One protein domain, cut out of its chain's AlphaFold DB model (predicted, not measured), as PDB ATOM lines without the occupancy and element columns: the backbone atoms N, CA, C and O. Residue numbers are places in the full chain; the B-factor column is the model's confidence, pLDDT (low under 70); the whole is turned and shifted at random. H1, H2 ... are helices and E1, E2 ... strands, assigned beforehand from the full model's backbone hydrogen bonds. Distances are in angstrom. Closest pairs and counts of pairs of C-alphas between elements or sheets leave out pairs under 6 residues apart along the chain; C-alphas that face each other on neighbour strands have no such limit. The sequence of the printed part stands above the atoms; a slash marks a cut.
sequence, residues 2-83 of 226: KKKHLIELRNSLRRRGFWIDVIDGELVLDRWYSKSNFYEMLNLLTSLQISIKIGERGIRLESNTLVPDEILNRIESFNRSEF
ATOM      1  N   LYS A   2     221.230 186.570 193.288       69.62
ATOM      2  CA  LYS A   2     219.759 186.356 193.229       69.62
ATOM      3  C   LYS A   2     219.072 185.886 194.533       69.62
ATOM      4  O   LYS A   2     217.932 186.253 194.778       69.62
ATOM      5  N   LYS A   3     219.739 185.085 195.378       80.38
ATOM      6  CA  LYS A   3     219.088 184.416 196.529       80.38
ATOM      7  C   LYS A   3     218.747 185.357 197.692       80.38
ATOM      8  O   LYS A   3     217.642 185.280 198.212       80.38
ATOM      9  N   LYS A   4     219.672 186.247 198.079       85.44
ATOM     10  CA  LYS A   4     219.459 187.217 199.172       85.44
ATOM     11  C   LYS A   4     218.246 188.108 198.890       85.44
ATOM     12  O   LYS A   4     217.382 188.269 199.736       85.44
ATOM     13  N   HIS A   5     218.152 188.575 197.654       86.50
ATOM     14  CA  HIS A   5     217.104 189.483 197.229       86.50
ATOM     15  C   HIS A   5     215.703 188.855 197.228       86.50
ATOM     16  O   HIS A   5     214.736 189.460 197.678       86.50
ATOM     17  N   LEU A   6     215.594 187.594 196.790       90.75
ATOM     18  CA  LEU A   6     214.343 186.836 196.893       90.75
ATOM     19  C   LEU A   6     213.919 186.623 198.351       90.75
ATOM     20  O   LEU A   6     212.730 186.632 198.645       90.75
ATOM     21  N   ILE A   7     214.881 186.448 199.261       93.38
ATOM     22  CA  ILE A   7     214.614 186.318 200.698       93.38
ATOM     23  C   ILE A   7     214.101 187.642 201.285       93.38
ATOM     24  O   ILE A   7     213.144 187.625 202.051       93.38
ATOM     25  N   GLU A   8     214.691 188.777 200.911       94.44
ATOM     26  CA  GLU A   8     214.244 190.111 201.346       94.44
ATOM     27  C   GLU A   8     212.815 190.412 200.855       94.44
ATOM     28  O   GLU A   8     211.952 190.813 201.641       94.44
ATOM     29  N   LEU A   9     212.523 190.108 199.585       95.88
ATOM     30  CA  LEU A   9     211.176 190.222 199.026       95.88
ATOM     31  C   LEU A   9     210.176 189.286 199.717       95.88
ATOM     32  O   LEU A   9     209.088 189.718 200.092       95.88
ATOM     33  N   ARG A  10     210.552 188.021 199.947       95.88
ATOM     34  CA  ARG A  10     209.745 187.068 200.723       95.88
ATOM     35  C   ARG A  10     209.415 187.628 202.106       95.88
ATOM     36  O   ARG A  10     208.265 187.557 202.519       95.88
ATOM     37  N   ASN A  11     210.402 188.167 202.819       95.56
ATOM     38  CA  ASN A  11     210.203 188.702 204.167       95.56
ATOM     39  C   ASN A  11     209.233 189.888 204.166       95.56
ATOM     40  O   ASN A  11     208.340 189.939 205.006       95.56
ATOM     41  N   SER A  12     209.364 190.783 203.189       96.56
ATOM     42  CA  SER A  12     208.481 191.947 203.043       96.56
ATOM     43  C   SER A  12     207.041 191.520 202.736       96.56
ATOM     44  O   SER A  12     206.091 192.003 203.347       96.56
ATOM     45  N   LEU A  13     206.865 190.537 201.847       97.19
ATOM     46  CA  LEU A  13     205.551 189.962 201.544       97.19
ATOM     47  C   LEU A  13     204.940 189.244 202.754       97.19
ATOM     48  O   LEU A  13     203.757 189.432 203.037       97.19
ATOM     49  N   ARG A  14     205.744 188.489 203.516       96.38
ATOM     50  CA  ARG A  14     205.300 187.857 204.766       96.38
ATOM     51  C   ARG A  14     204.857 188.880 205.790       96.38
ATOM     52  O   ARG A  14     203.798 188.688 206.369       96.38
ATOM     53  N   ARG A  15     205.608 189.967 205.977       95.31
ATOM     54  CA  ARG A  15     205.219 191.089 206.845       95.31
ATOM     55  C   ARG A  15     203.940 191.767 206.387       95.31
ATOM     56  O   ARG A  15     203.134 192.164 207.220       95.31
ATOM     57  N   ARG A  16     203.707 191.854 205.075       96.00
ATOM     58  CA  ARG A  16     202.429 192.359 204.573       96.00
ATOM     59  C   ARG A  16     201.261 191.419 204.878       96.00
ATOM     60  O   ARG A  16     200.127 191.882 204.947       96.00
ATOM     61  N   GLY A  17     201.519 190.129 205.071       95.62
ATOM     62  CA  GLY A  17     200.494 189.118 205.327       95.62
ATOM     63  C   GLY A  17     200.320 188.106 204.206       95.62
ATOM     64  O   GLY A  17     199.337 187.379 204.228       95.62
ATOM     65  N   PHE A  18     201.239 188.040 203.239       95.94
ATOM     66  CA  PHE A  18     201.302 186.975 202.238       95.94
ATOM     67  C   PHE A  18     202.338 185.933 202.665       95.94
ATOM     68  O   PHE A  18     203.546 186.146 202.529       95.94
ATOM     69  N   TRP A  19     201.884 184.791 203.185       95.31
ATOM     70  CA  TRP A  19     202.795 183.729 203.608       95.31
ATOM     71  C   TRP A  19     203.422 183.013 202.417       95.31
ATOM     72  O   TRP A  19     202.758 182.258 201.712       95.31
ATOM     73  N   ILE A  20     204.701 183.283 202.169       94.50
ATOM     74  CA  ILE A  20     205.406 182.832 200.968       94.50
ATOM     75  C   ILE A  20     206.679 182.083 201.338       94.50
ATOM     76  O   ILE A  20     207.421 182.508 202.227       94.50
ATOM     77  N   ASP A  21     206.981 181.027 200.594       94.00
ATOM     78  CA  ASP A  21     208.268 180.337 200.602       94.00
ATOM     79  C   ASP A  21     209.053 180.572 199.313       94.00
ATOM     80  O   ASP A  21     208.497 180.917 198.274       94.00
ATOM     81  N   VAL A  22     210.374 180.381 199.381       93.44
ATOM     82  CA  VAL A  22     211.239 180.390 198.196       93.44
ATOM     83  C   VAL A  22     211.583 178.947 197.846       93.44
ATOM     84  O   VAL A  22     212.392 178.326 198.534       93.44
ATOM     85  N   ILE A  23     210.986 178.425 196.774       91.75
ATOM     86  CA  ILE A  23     211.155 177.039 196.312       91.75
ATOM     87  C   ILE A  23     211.644 177.076 194.866       91.75
ATOM     88  O   ILE A  23     210.987 177.662 194.011       91.75
ATOM     89  N   ASP A  24     212.808 176.484 194.591       89.81
ATOM     90  CA  ASP A  24     213.400 176.414 193.243       89.81
ATOM     91  C   ASP A  24     213.513 177.786 192.534       89.81
ATOM     92  O   ASP A  24     213.412 177.908 191.314       89.81
ATOM     93  N   GLY A  25     213.726 178.852 193.316       89.25
ATOM     94  CA  GLY A  25     213.810 180.230 192.819       89.25
ATOM     95  C   GLY A  25     212.459 180.908 192.552       89.25
ATOM     96  O   GLY A  25     212.448 182.038 192.064       89.25
ATOM     97  N   GLU A  26     211.342 180.257 192.880       92.44
ATOM     98  CA  GLU A  26     209.997 180.836 192.857       92.44
ATOM     99  C   GLU A  26     209.557 181.275 194.253       92.44
ATOM    100  O   GLU A  26     209.820 180.591 195.239       92.44
ATOM    101  N   LEU A  27     208.843 182.395 194.322       94.06
ATOM    102  CA  LEU A  27     208.068 182.812 195.484       94.06
ATOM    103  C   LEU A  27     206.709 182.109 195.415       94.06
ATOM    104  O   LEU A  27     205.875 182.428 194.563       94.06
ATOM    105  N   VAL A  28     206.517 181.119 196.279       93.62
ATOM    106  CA  VAL A  28     205.329 180.266 196.333       93.62
ATOM    107  C   VAL A  28     204.482 180.685 197.525       93.62
ATOM    108  O   VAL A  28     204.888 180.501 198.669       93.62
ATOM    109  N   LEU A  29     203.318 181.268 197.247       93.69
ATOM    110  CA  LEU A  29     202.318 181.595 198.261       93.69
ATOM    111  C   LEU A  29     201.724 180.294 198.833       93.69
ATOM    112  O   LEU A  29     201.542 179.316 198.104       93.69
ATOM    113  N   ASP A  30     201.472 180.279 200.140       92.62
ATOM    114  CA  ASP A  30     200.982 179.109 200.867       92.62
ATOM    115  C   ASP A  30     199.676 178.569 200.260       92.62
ATOM    116  O   ASP A  30     198.798 179.331 199.853       92.62
ATOM    117  N   ARG A  31     199.539 177.241 200.198       88.12
ATOM    118  CA  ARG A  31     198.391 176.569 199.563       88.12
ATOM    119  C   ARG A  31     197.084 176.747 200.324       88.12
ATOM    120  O   ARG A  31     196.029 176.452 199.766       88.12
ATOM    121  N   TRP A  32     197.142 177.181 201.583       89.75
ATOM    122  CA  TRP A  32     195.939 177.563 202.300       89.75
ATOM    123  C   TRP A  32     195.245 178.727 201.591       89.75
ATOM    124  O   TRP A  32     194.029 178.686 201.455       89.75
ATOM    125  N   TYR A  33     195.982 179.708 201.066       90.50
ATOM    126  CA  TYR A  33     195.376 180.825 200.348       90.50
ATOM    127  C   TYR A  33     194.609 180.377 199.112       90.50
ATOM    128  O   TYR A  33     194.975 179.432 198.409       90.50
ATOM    129  N   SER A  34     193.561 181.126 198.795       88.31
ATOM    130  CA  SER A  34     192.840 180.906 197.558       88.31
ATOM    131  C   SER A  34     193.498 181.595 196.361       88.31
ATOM    132  O   SER A  34     194.396 182.439 196.461       88.31
ATOM    133  N   LYS A  35     192.944 181.295 195.186       87.62
ATOM    134  CA  LYS A  35     193.215 182.018 193.943       87.62
ATOM    135  C   LYS A  35     193.009 183.541 194.048       87.62
ATOM    136  O   LYS A  35     193.721 184.284 193.375       87.62
ATOM    137  N   SER A  36     192.058 184.007 194.860       87.88
ATOM    138  CA  SER A  36     191.763 185.435 195.046       87.88
ATOM    139  C   SER A  36     192.939 186.163 195.702       87.88
ATOM    140  O   SER A  36     193.415 187.172 195.184       87.88
ATOM    141  N   ASN A  37     193.508 185.580 196.761       91.25
ATOM    142  CA  ASN A  37     194.690 186.123 197.436       91.25
ATOM    143  C   ASN A  37     195.926 186.156 196.549       91.25
ATOM    144  O   ASN A  37     196.715 187.096 196.607       91.25
ATOM    145  N   PHE A  38     196.091 185.147 195.697       91.19
ATOM    146  CA  PHE A  38     197.180 185.168 194.734       91.19
ATOM    147  C   PHE A  38     197.016 186.320 193.733       91.19
ATOM    148  O   PHE A  38     197.990 187.012 193.451       91.19
ATOM    149  N   TYR A  39     195.798 186.591 193.238       89.38
ATOM    150  CA  TYR A  39     195.539 187.780 192.412       89.38
ATOM    151  C   TYR A  39     195.826 189.080 193.165       89.38
ATOM    152  O   TYR A  39     196.430 189.985 192.596       89.38
ATOM    153  N   GLU A  40     195.423 189.170 194.431       91.06
ATOM    154  CA  GLU A  40     195.692 190.333 195.276       91.06
ATOM    155  C   GLU A  40     197.203 190.597 195.405       91.06
ATOM    156  O   GLU A  40     197.656 191.720 195.174       91.06
ATOM    157  N   MET A  41     197.997 189.547 195.644       93.75
ATOM    158  CA  MET A  41     199.461 189.615 195.669       93.75
ATOM    159  C   MET A  41     200.051 190.035 194.314       93.75
ATOM    160  O   MET A  41     200.957 190.865 194.264       93.75
ATOM    161  N   LEU A  42     199.554 189.483 193.202       92.50
ATOM    162  CA  LEU A  42     200.016 189.877 191.867       92.50
ATOM    163  C   LEU A  42     199.741 191.356 191.597       92.50
ATOM    164  O   LEU A  42     200.625 192.052 191.110       92.50
ATOM    165  N   ASN A  43     198.535 191.825 191.923       90.44
ATOM    166  CA  ASN A  43     198.138 193.216 191.732       90.44
ATOM    167  C   ASN A  43     198.993 194.160 192.581       90.44
ATOM    168  O   ASN A  43     199.395 195.214 192.095       90.44
ATOM    169  N   LEU A  44     199.312 193.780 193.824       93.50
ATOM    170  CA  LEU A  44     200.263 194.514 194.659       93.50
ATOM    171  C   LEU A  44     201.609 194.667 193.940       93.50
ATOM    172  O   LEU A  44     202.072 195.785 193.715       93.50
ATOM    173  N   LEU A  45     202.223 193.553 193.541       93.88
ATOM    174  CA  LEU A  45     203.556 193.562 192.939       93.88
ATOM    175  C   LEU A  45     203.590 194.333 191.612       93.88
ATOM    176  O   LEU A  45     204.523 195.100 191.371       93.88
ATOM    177  N   THR A  46     202.565 194.184 190.769       91.06
ATOM    178  CA  THR A  46     202.475 194.914 189.496       91.06
ATOM    179  C   THR A  46     202.201 196.401 189.699       91.06
ATOM    180  O   THR A  46     202.756 197.217 188.964       91.06
ATOM    181  N   SER A  47     201.415 196.782 190.713       90.69
ATOM    182  CA  SER A  47     201.176 198.191 191.056       90.69
ATOM    183  C   SER A  47     202.440 198.919 191.508       90.69
ATOM    184  O   SER A  47     202.613 200.100 191.208       90.69
ATOM    185  N   LEU A  48     203.361 198.187 192.136       92.62
ATOM    186  CA  LEU A  48     204.693 198.653 192.508       92.62
ATOM    187  C   LEU A  48     205.724 198.484 191.382       92.62
ATOM    188  O   LEU A  48     206.917 198.666 191.607       92.62
ATOM    189  N   GLN A  49     205.267 198.150 190.169       91.00
ATOM    190  CA  GLN A  49     206.081 198.001 188.959       91.00
ATOM    191  C   GLN A  49     207.192 196.949 189.084       91.00
ATOM    192  O   GLN A  49     208.209 197.010 188.392       91.00
ATOM    193  N   ILE A  50     206.996 195.941 189.935       92.69
ATOM    194  CA  ILE A  50     207.946 194.842 190.088       92.69
ATOM    195  C   ILE A  50     207.758 193.888 188.907       92.69
ATOM    196  O   ILE A  50     206.701 193.277 188.742       92.69
ATOM    197  N   SER A  51     208.789 193.746 188.072       91.50
ATOM    198  CA  SER A  51     208.743 192.853 186.911       91.50
ATOM    199  C   SER A  51     208.789 191.385 187.350       91.50
ATOM    200  O   SER A  51     209.827 190.887 187.810       91.50
ATOM    201  N   ILE A  52     207.654 190.699 187.185       92.69
ATOM    202  CA  ILE A  52     207.429 189.304 187.577       92.69
ATOM    203  C   ILE A  52     206.929 188.449 186.407       92.69
ATOM    204  O   ILE A  52     206.257 188.929 185.497       92.69
ATOM    205  N   LYS A  53     207.190 187.143 186.482       92.06
ATOM    206  CA  LYS A  53     206.619 186.099 185.623       92.06
ATOM    207  C   LYS A  53     205.934 185.040 186.473       92.06
ATOM    208  O   LYS A  53     206.381 184.744 187.578       92.06
ATOM    209  N   ILE A  54     204.880 184.434 185.938       90.44
ATOM    210  CA  ILE A  54     204.253 183.265 186.562       90.44
ATOM    211  C   ILE A  54     205.111 182.036 186.254       90.44
ATOM    212  O   ILE A  54     205.396 181.746 185.092       90.44
ATOM    213  N   GLY A  55     205.576 181.372 187.310       87.62
ATOM    214  CA  GLY A  55     206.305 180.111 187.249       87.62
ATOM    215  C   GLY A  55     205.366 178.905 187.253       87.62
ATOM    216  O   GLY A  55     204.173 179.020 186.973       87.62
ATOM    217  N   GLU A  56     205.907 177.733 187.576       86.25
ATOM    218  CA  GLU A  56     205.098 176.512 187.662       86.25
ATOM    219  C   GLU A  56     204.261 176.479 188.951       86.25
ATOM    220  O   GLU A  56     203.121 176.006 188.952       86.25
ATOM    221  N   ARG A  57     204.825 176.983 190.056       84.88
ATOM    222  CA  ARG A  57     204.256 176.876 191.409       84.88
ATOM    223  C   ARG A  57     203.846 178.231 191.979       84.88
ATOM    224  O   ARG A  57     202.869 178.305 192.722       84.88
ATOM    225  N   GLY A  58     204.560 179.290 191.621       90.44
ATOM    226  CA  GLY A  58     204.354 180.641 192.123       90.44
ATOM    227  C   GLY A  58     204.837 181.695 191.136       90.44
ATOM    228  O   GLY A  58     204.557 181.619 189.939       90.44
ATOM    229  N   ILE A  59     205.539 182.708 191.639       92.62
ATOM    230  CA  ILE A  59     206.064 183.805 190.818       92.62
ATOM    231  C   ILE A  59     207.591 183.801 190.791       92.62
ATOM    232  O   ILE A  59     208.255 183.430 191.757       92.62
ATOM    233  N   ARG A  60     208.158 184.264 189.682       92.38
ATOM    234  CA  ARG A  60     209.591 184.496 189.498       92.38
ATOM    235  C   ARG A  60     209.818 185.972 189.222       92.38
ATOM    236  O   ARG A  60     209.061 186.577 188.470       92.38
ATOM    237  N   LEU A  61     210.886 186.535 189.774       92.00
ATOM    238  CA  LEU A  61     211.375 187.833 189.318       92.00
ATOM    239  C   LEU A  61     211.976 187.689 187.917       92.00
ATOM    240  O   LEU A  61     212.647 186.693 187.623       92.00
ATOM    241  N   GLU A  62     211.745 188.675 187.054       90.75
ATOM    242  CA  GLU A  62     212.428 188.720 185.764       90.75
ATOM    243  C   GLU A  62     213.949 188.863 185.919       90.75
ATOM    244  O   GLU A  62     214.482 189.296 186.945       90.75
ATOM    245  N   SER A  63     214.683 188.450 184.882       84.00
ATOM    246  CA  SER A  63     216.132 188.633 184.845       84.00
ATOM    247  C   SER A  63     216.457 190.121 184.959       84.00
ATOM    248  O   SER A  63     215.948 190.919 184.182       84.00
ATOM    249  N   ASN A  64     217.343 190.467 185.896       84.06
ATOM    250  CA  ASN A  64     217.770 191.835 186.216       84.06
ATOM    251  C   ASN A  64     216.753 192.694 186.987       84.06
ATOM    252  O   ASN A  64     217.049 193.859 187.239       84.06
ATOM    253  N   THR A  65     215.615 192.144 187.426       87.88
ATOM    254  CA  THR A  65     214.747 192.855 188.375       87.88
ATOM    255  C   THR A  65     215.495 193.087 189.688       87.88
ATOM    256  O   THR A  65     215.952 192.137 190.331       87.88
ATOM    257  N   LEU A  66     215.595 194.355 190.083       86.75
ATOM    258  CA  LEU A  66     216.040 194.799 191.398       86.75
ATOM    259  C   LEU A  66     214.852 195.472 192.089       86.75
ATOM    260  O   LEU A  66     214.145 196.267 191.478       86.75
ATOM    261  N   VAL A  67     214.642 195.141 193.354       91.06
ATOM    262  CA  VAL A  67     213.577 195.624 194.233       91.06
ATOM    263  C   VAL A  67     214.241 196.427 195.353       91.06
ATOM    264  O   VAL A  67     214.702 195.841 196.329       91.06
ATOM    265  N   PRO A  68     214.375 197.754 195.206       92.81
ATOM    266  CA  PRO A  68     215.016 198.593 196.214       92.81
ATOM    267  C   PRO A  68     214.349 198.470 197.589       92.81
ATOM    268  O   PRO A  68     213.149 198.206 197.668       92.81
ATOM    269  N   ASP A  69     215.093 198.762 198.658       93.44
ATOM    270  CA  ASP A  69     214.578 198.737 200.038       93.44
ATOM    271  C   ASP A  69     213.326 199.611 200.219       93.44
ATOM    272  O   ASP A  69     212.419 199.265 200.970       93.44
ATOM    273  N   GLU A  70     213.228 200.720 199.484       95.31
ATOM    274  CA  GLU A  70     212.029 201.563 199.466       95.31
ATOM    275  C   GLU A  70     210.788 200.805 198.973       95.31
ATOM    276  O   GLU A  70     209.721 200.919 199.570       95.31
ATOM    277  N   ILE A  71     210.927 199.983 197.927       95.81
ATOM    278  CA  ILE A  71     209.834 199.159 197.400       95.81
ATOM    279  C   ILE A  71     209.503 198.020 198.364       95.81
ATOM    280  O   ILE A  71     208.330 197.713 198.549       95.81
ATOM    281  N   LEU A  72     210.506 197.426 199.016       95.62
ATOM    282  CA  LEU A  72     210.293 196.422 200.062       95.62
ATOM    283  C   LEU A  72     209.466 196.995 201.223       95.62
ATOM    284  O   LEU A  72     208.437 196.428 201.581       95.62
ATOM    285  N   ASN A  73     209.829 198.176 201.722       94.12
ATOM    286  CA  ASN A  73     209.049 198.880 202.744       94.12
ATOM    287  C   ASN A  73     207.645 199.247 202.234       94.12
ATOM    288  O   ASN A  73     206.668 199.150 202.975       94.12
ATOM    289  N   ARG A  74     207.522 199.625 200.954       94.94
ATOM    290  CA  ARG A  74     206.229 199.930 200.328       94.94
ATOM    291  C   ARG A  74     205.320 198.706 200.262       94.94
ATOM    292  O   ARG A  74     204.124 198.861 200.462       94.94
ATOM    293  N   ILE A  75     205.866 197.512 200.008       95.88
ATOM    294  CA  ILE A  75     205.120 196.245 200.070       95.88
ATOM    295  C   ILE A  75     204.540 196.057 201.466       95.88
ATOM    296  O   ILE A  75     203.359 195.743 201.576       95.88
ATOM    297  N   GLU A  76     205.350 196.252 202.512       94.38
ATOM    298  CA  GLU A  76     204.927 196.050 203.901       94.38
ATOM    299  C   GLU A  76     203.746 196.955 204.276       94.38
ATOM    300  O   GLU A  76     202.811 196.486 204.919       94.38
ATOM    301  N   SER A  77     203.740 198.219 203.838       91.19
ATOM    302  CA  SER A  77     202.712 199.204 204.207       91.19
ATOM    303  C   SER A  77     201.573 199.375 203.194       91.19
ATOM    304  O   SER A  77     200.720 200.235 203.403       91.19
ATOM    305  N   PHE A  78     201.561 198.629 202.085       92.44
ATOM    306  CA  PHE A  78     200.625 198.872 200.982       92.44
ATOM    307  C   PHE A  78     199.168 198.630 201.393       92.44
ATOM    308  O   PHE A  78     198.820 197.533 201.844       92.44
ATOM    309  N   ASN A  79     198.286 199.603 201.170       86.88
ATOM    310  CA  ASN A  79     196.851 199.451 201.412       86.88
ATOM    311  C   ASN A  79     196.058 199.284 200.107       86.88
ATOM    312  O   ASN A  79     196.392 199.864 199.074       86.88
ATOM    313  N   ARG A  80     194.945 198.543 200.157       83.94
ATOM    314  CA  ARG A  80     194.003 198.400 199.036       83.94
ATOM    315  C   ARG A  80     193.539 199.745 198.465       83.94
ATOM    316  O   ARG A  80     193.338 199.841 197.256       83.94
ATOM    317  N   SER A  81     193.399 200.785 199.288       82.75
ATOM    318  CA  SER A  81     193.020 202.130 198.827       82.75
ATOM    319  C   SER A  81     194.042 202.767 197.879       82.75
ATOM    320  O   SER A  81     193.706 203.695 197.148       82.75
ATOM    321  N   GLU A  82     195.290 202.291 197.882       81.00
ATOM    322  CA  GLU A  82     196.352 202.768 196.994       81.00
ATOM    323  C   GLU A  82     196.286 202.140 195.597       81.00
ATOM    324  O   GLU A  82     197.026 202.561 194.700       81.00
ATOM    325  N   PHE A  83     195.398 201.162 195.373       81.19
ATOM    326  CA  PHE A  83     195.251 200.556 194.060       81.19
ATOM    327  C   PHE A  83     194.829 201.587 193.020       81.19
ATOM    328  O   PHE A  83     193.684 202.031 192.942       81.19
TER     329      PHE A  83
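This is residues 2 to 83 of the 226 residues of an uncharacterized protein of Bacillus smithii 7_3_47FAA (UniProt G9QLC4). Two small hairpins, E1 with E2 and E3 with E4, come together through E2 and E4 into a small wall, and three helices gather on one side of it. H1 packs on E1 and E2, H3 lies side by side with H1 farther from the strands, and H2 runs on its own past H1, with one end near H3. The printed part has 82 residues, with three named helices and four named strands that follow along the chain as H1, E1, E2, H2, E3, E4, H3; each of the two sheets has two antiparallel strands, E1 - E2 and E3 - E4, and the class is mixed, helices and strands. It is compact, with a radius of gyration of the C-alphas of 11.6 A, and spans 33 by 29 by 19 A.

E1, residues 20 to 23, and E2, residues 26 to 29, form an antiparallel hairpin, with N 21 and O 28 within hydrogen-bond range at 2.9 A and N 28 and O 21 at 2.8 A. H1, residues 2 to 16, comes closest to E1 at the C-alphas of Arg 10 and Ile 20, 6.1 A apart. The second antiparallel hairpin is E3, residues 52 to 54, with E4, residues 59 to 61; N 53 and O 60 are 2.8 A apart. The closest C-alphas of E2 and E4 are those of Glu 26 and Arg 60, at 5.0 A. H1 and E4 are near each other. H3, residues 69 to 77, touches H1 at a shallow tilt of 26 degrees, the same way; the closest C-alphas, of Arg 16 and Glu 76, are 4.5 A apart. H2, residues 35 to 47, is close to H3 but not clearly touching it, at a steep tilt of 41 degrees, opposite ways; the C-alphas of Leu 44 and Ile 75 are closest, at 7.5 A. H1 and H2 are only just apart, at 8.5 A. In H1, H2 and H3 every O i to N i+4 pair is within hydrogen-bond range.

E1 and E2 each measure 9.4 A from first to last C-alpha. H1 is 21.6 A long and begins at C-alpha 2, (219.759, 186.356, 193.229). H2 is 18.3 A long and begins at C-alpha 35, (193.215, 182.018, 193.943). E3 measures 6.9 A and E4 6.8 A. H3 is 12.6 A long and ends at C-alpha 77, (202.712, 199.204, 204.207).

The two C-alphas farthest apart, of Asp 24 and Ser 81, are 33.3 A from each other. The printed part has no cut. The link from E4 to H3 is short, with 7 residues, and the other links between named elements are tight. The mean pLDDT of the printed part is 91.0, and residue 2 alone is under 70.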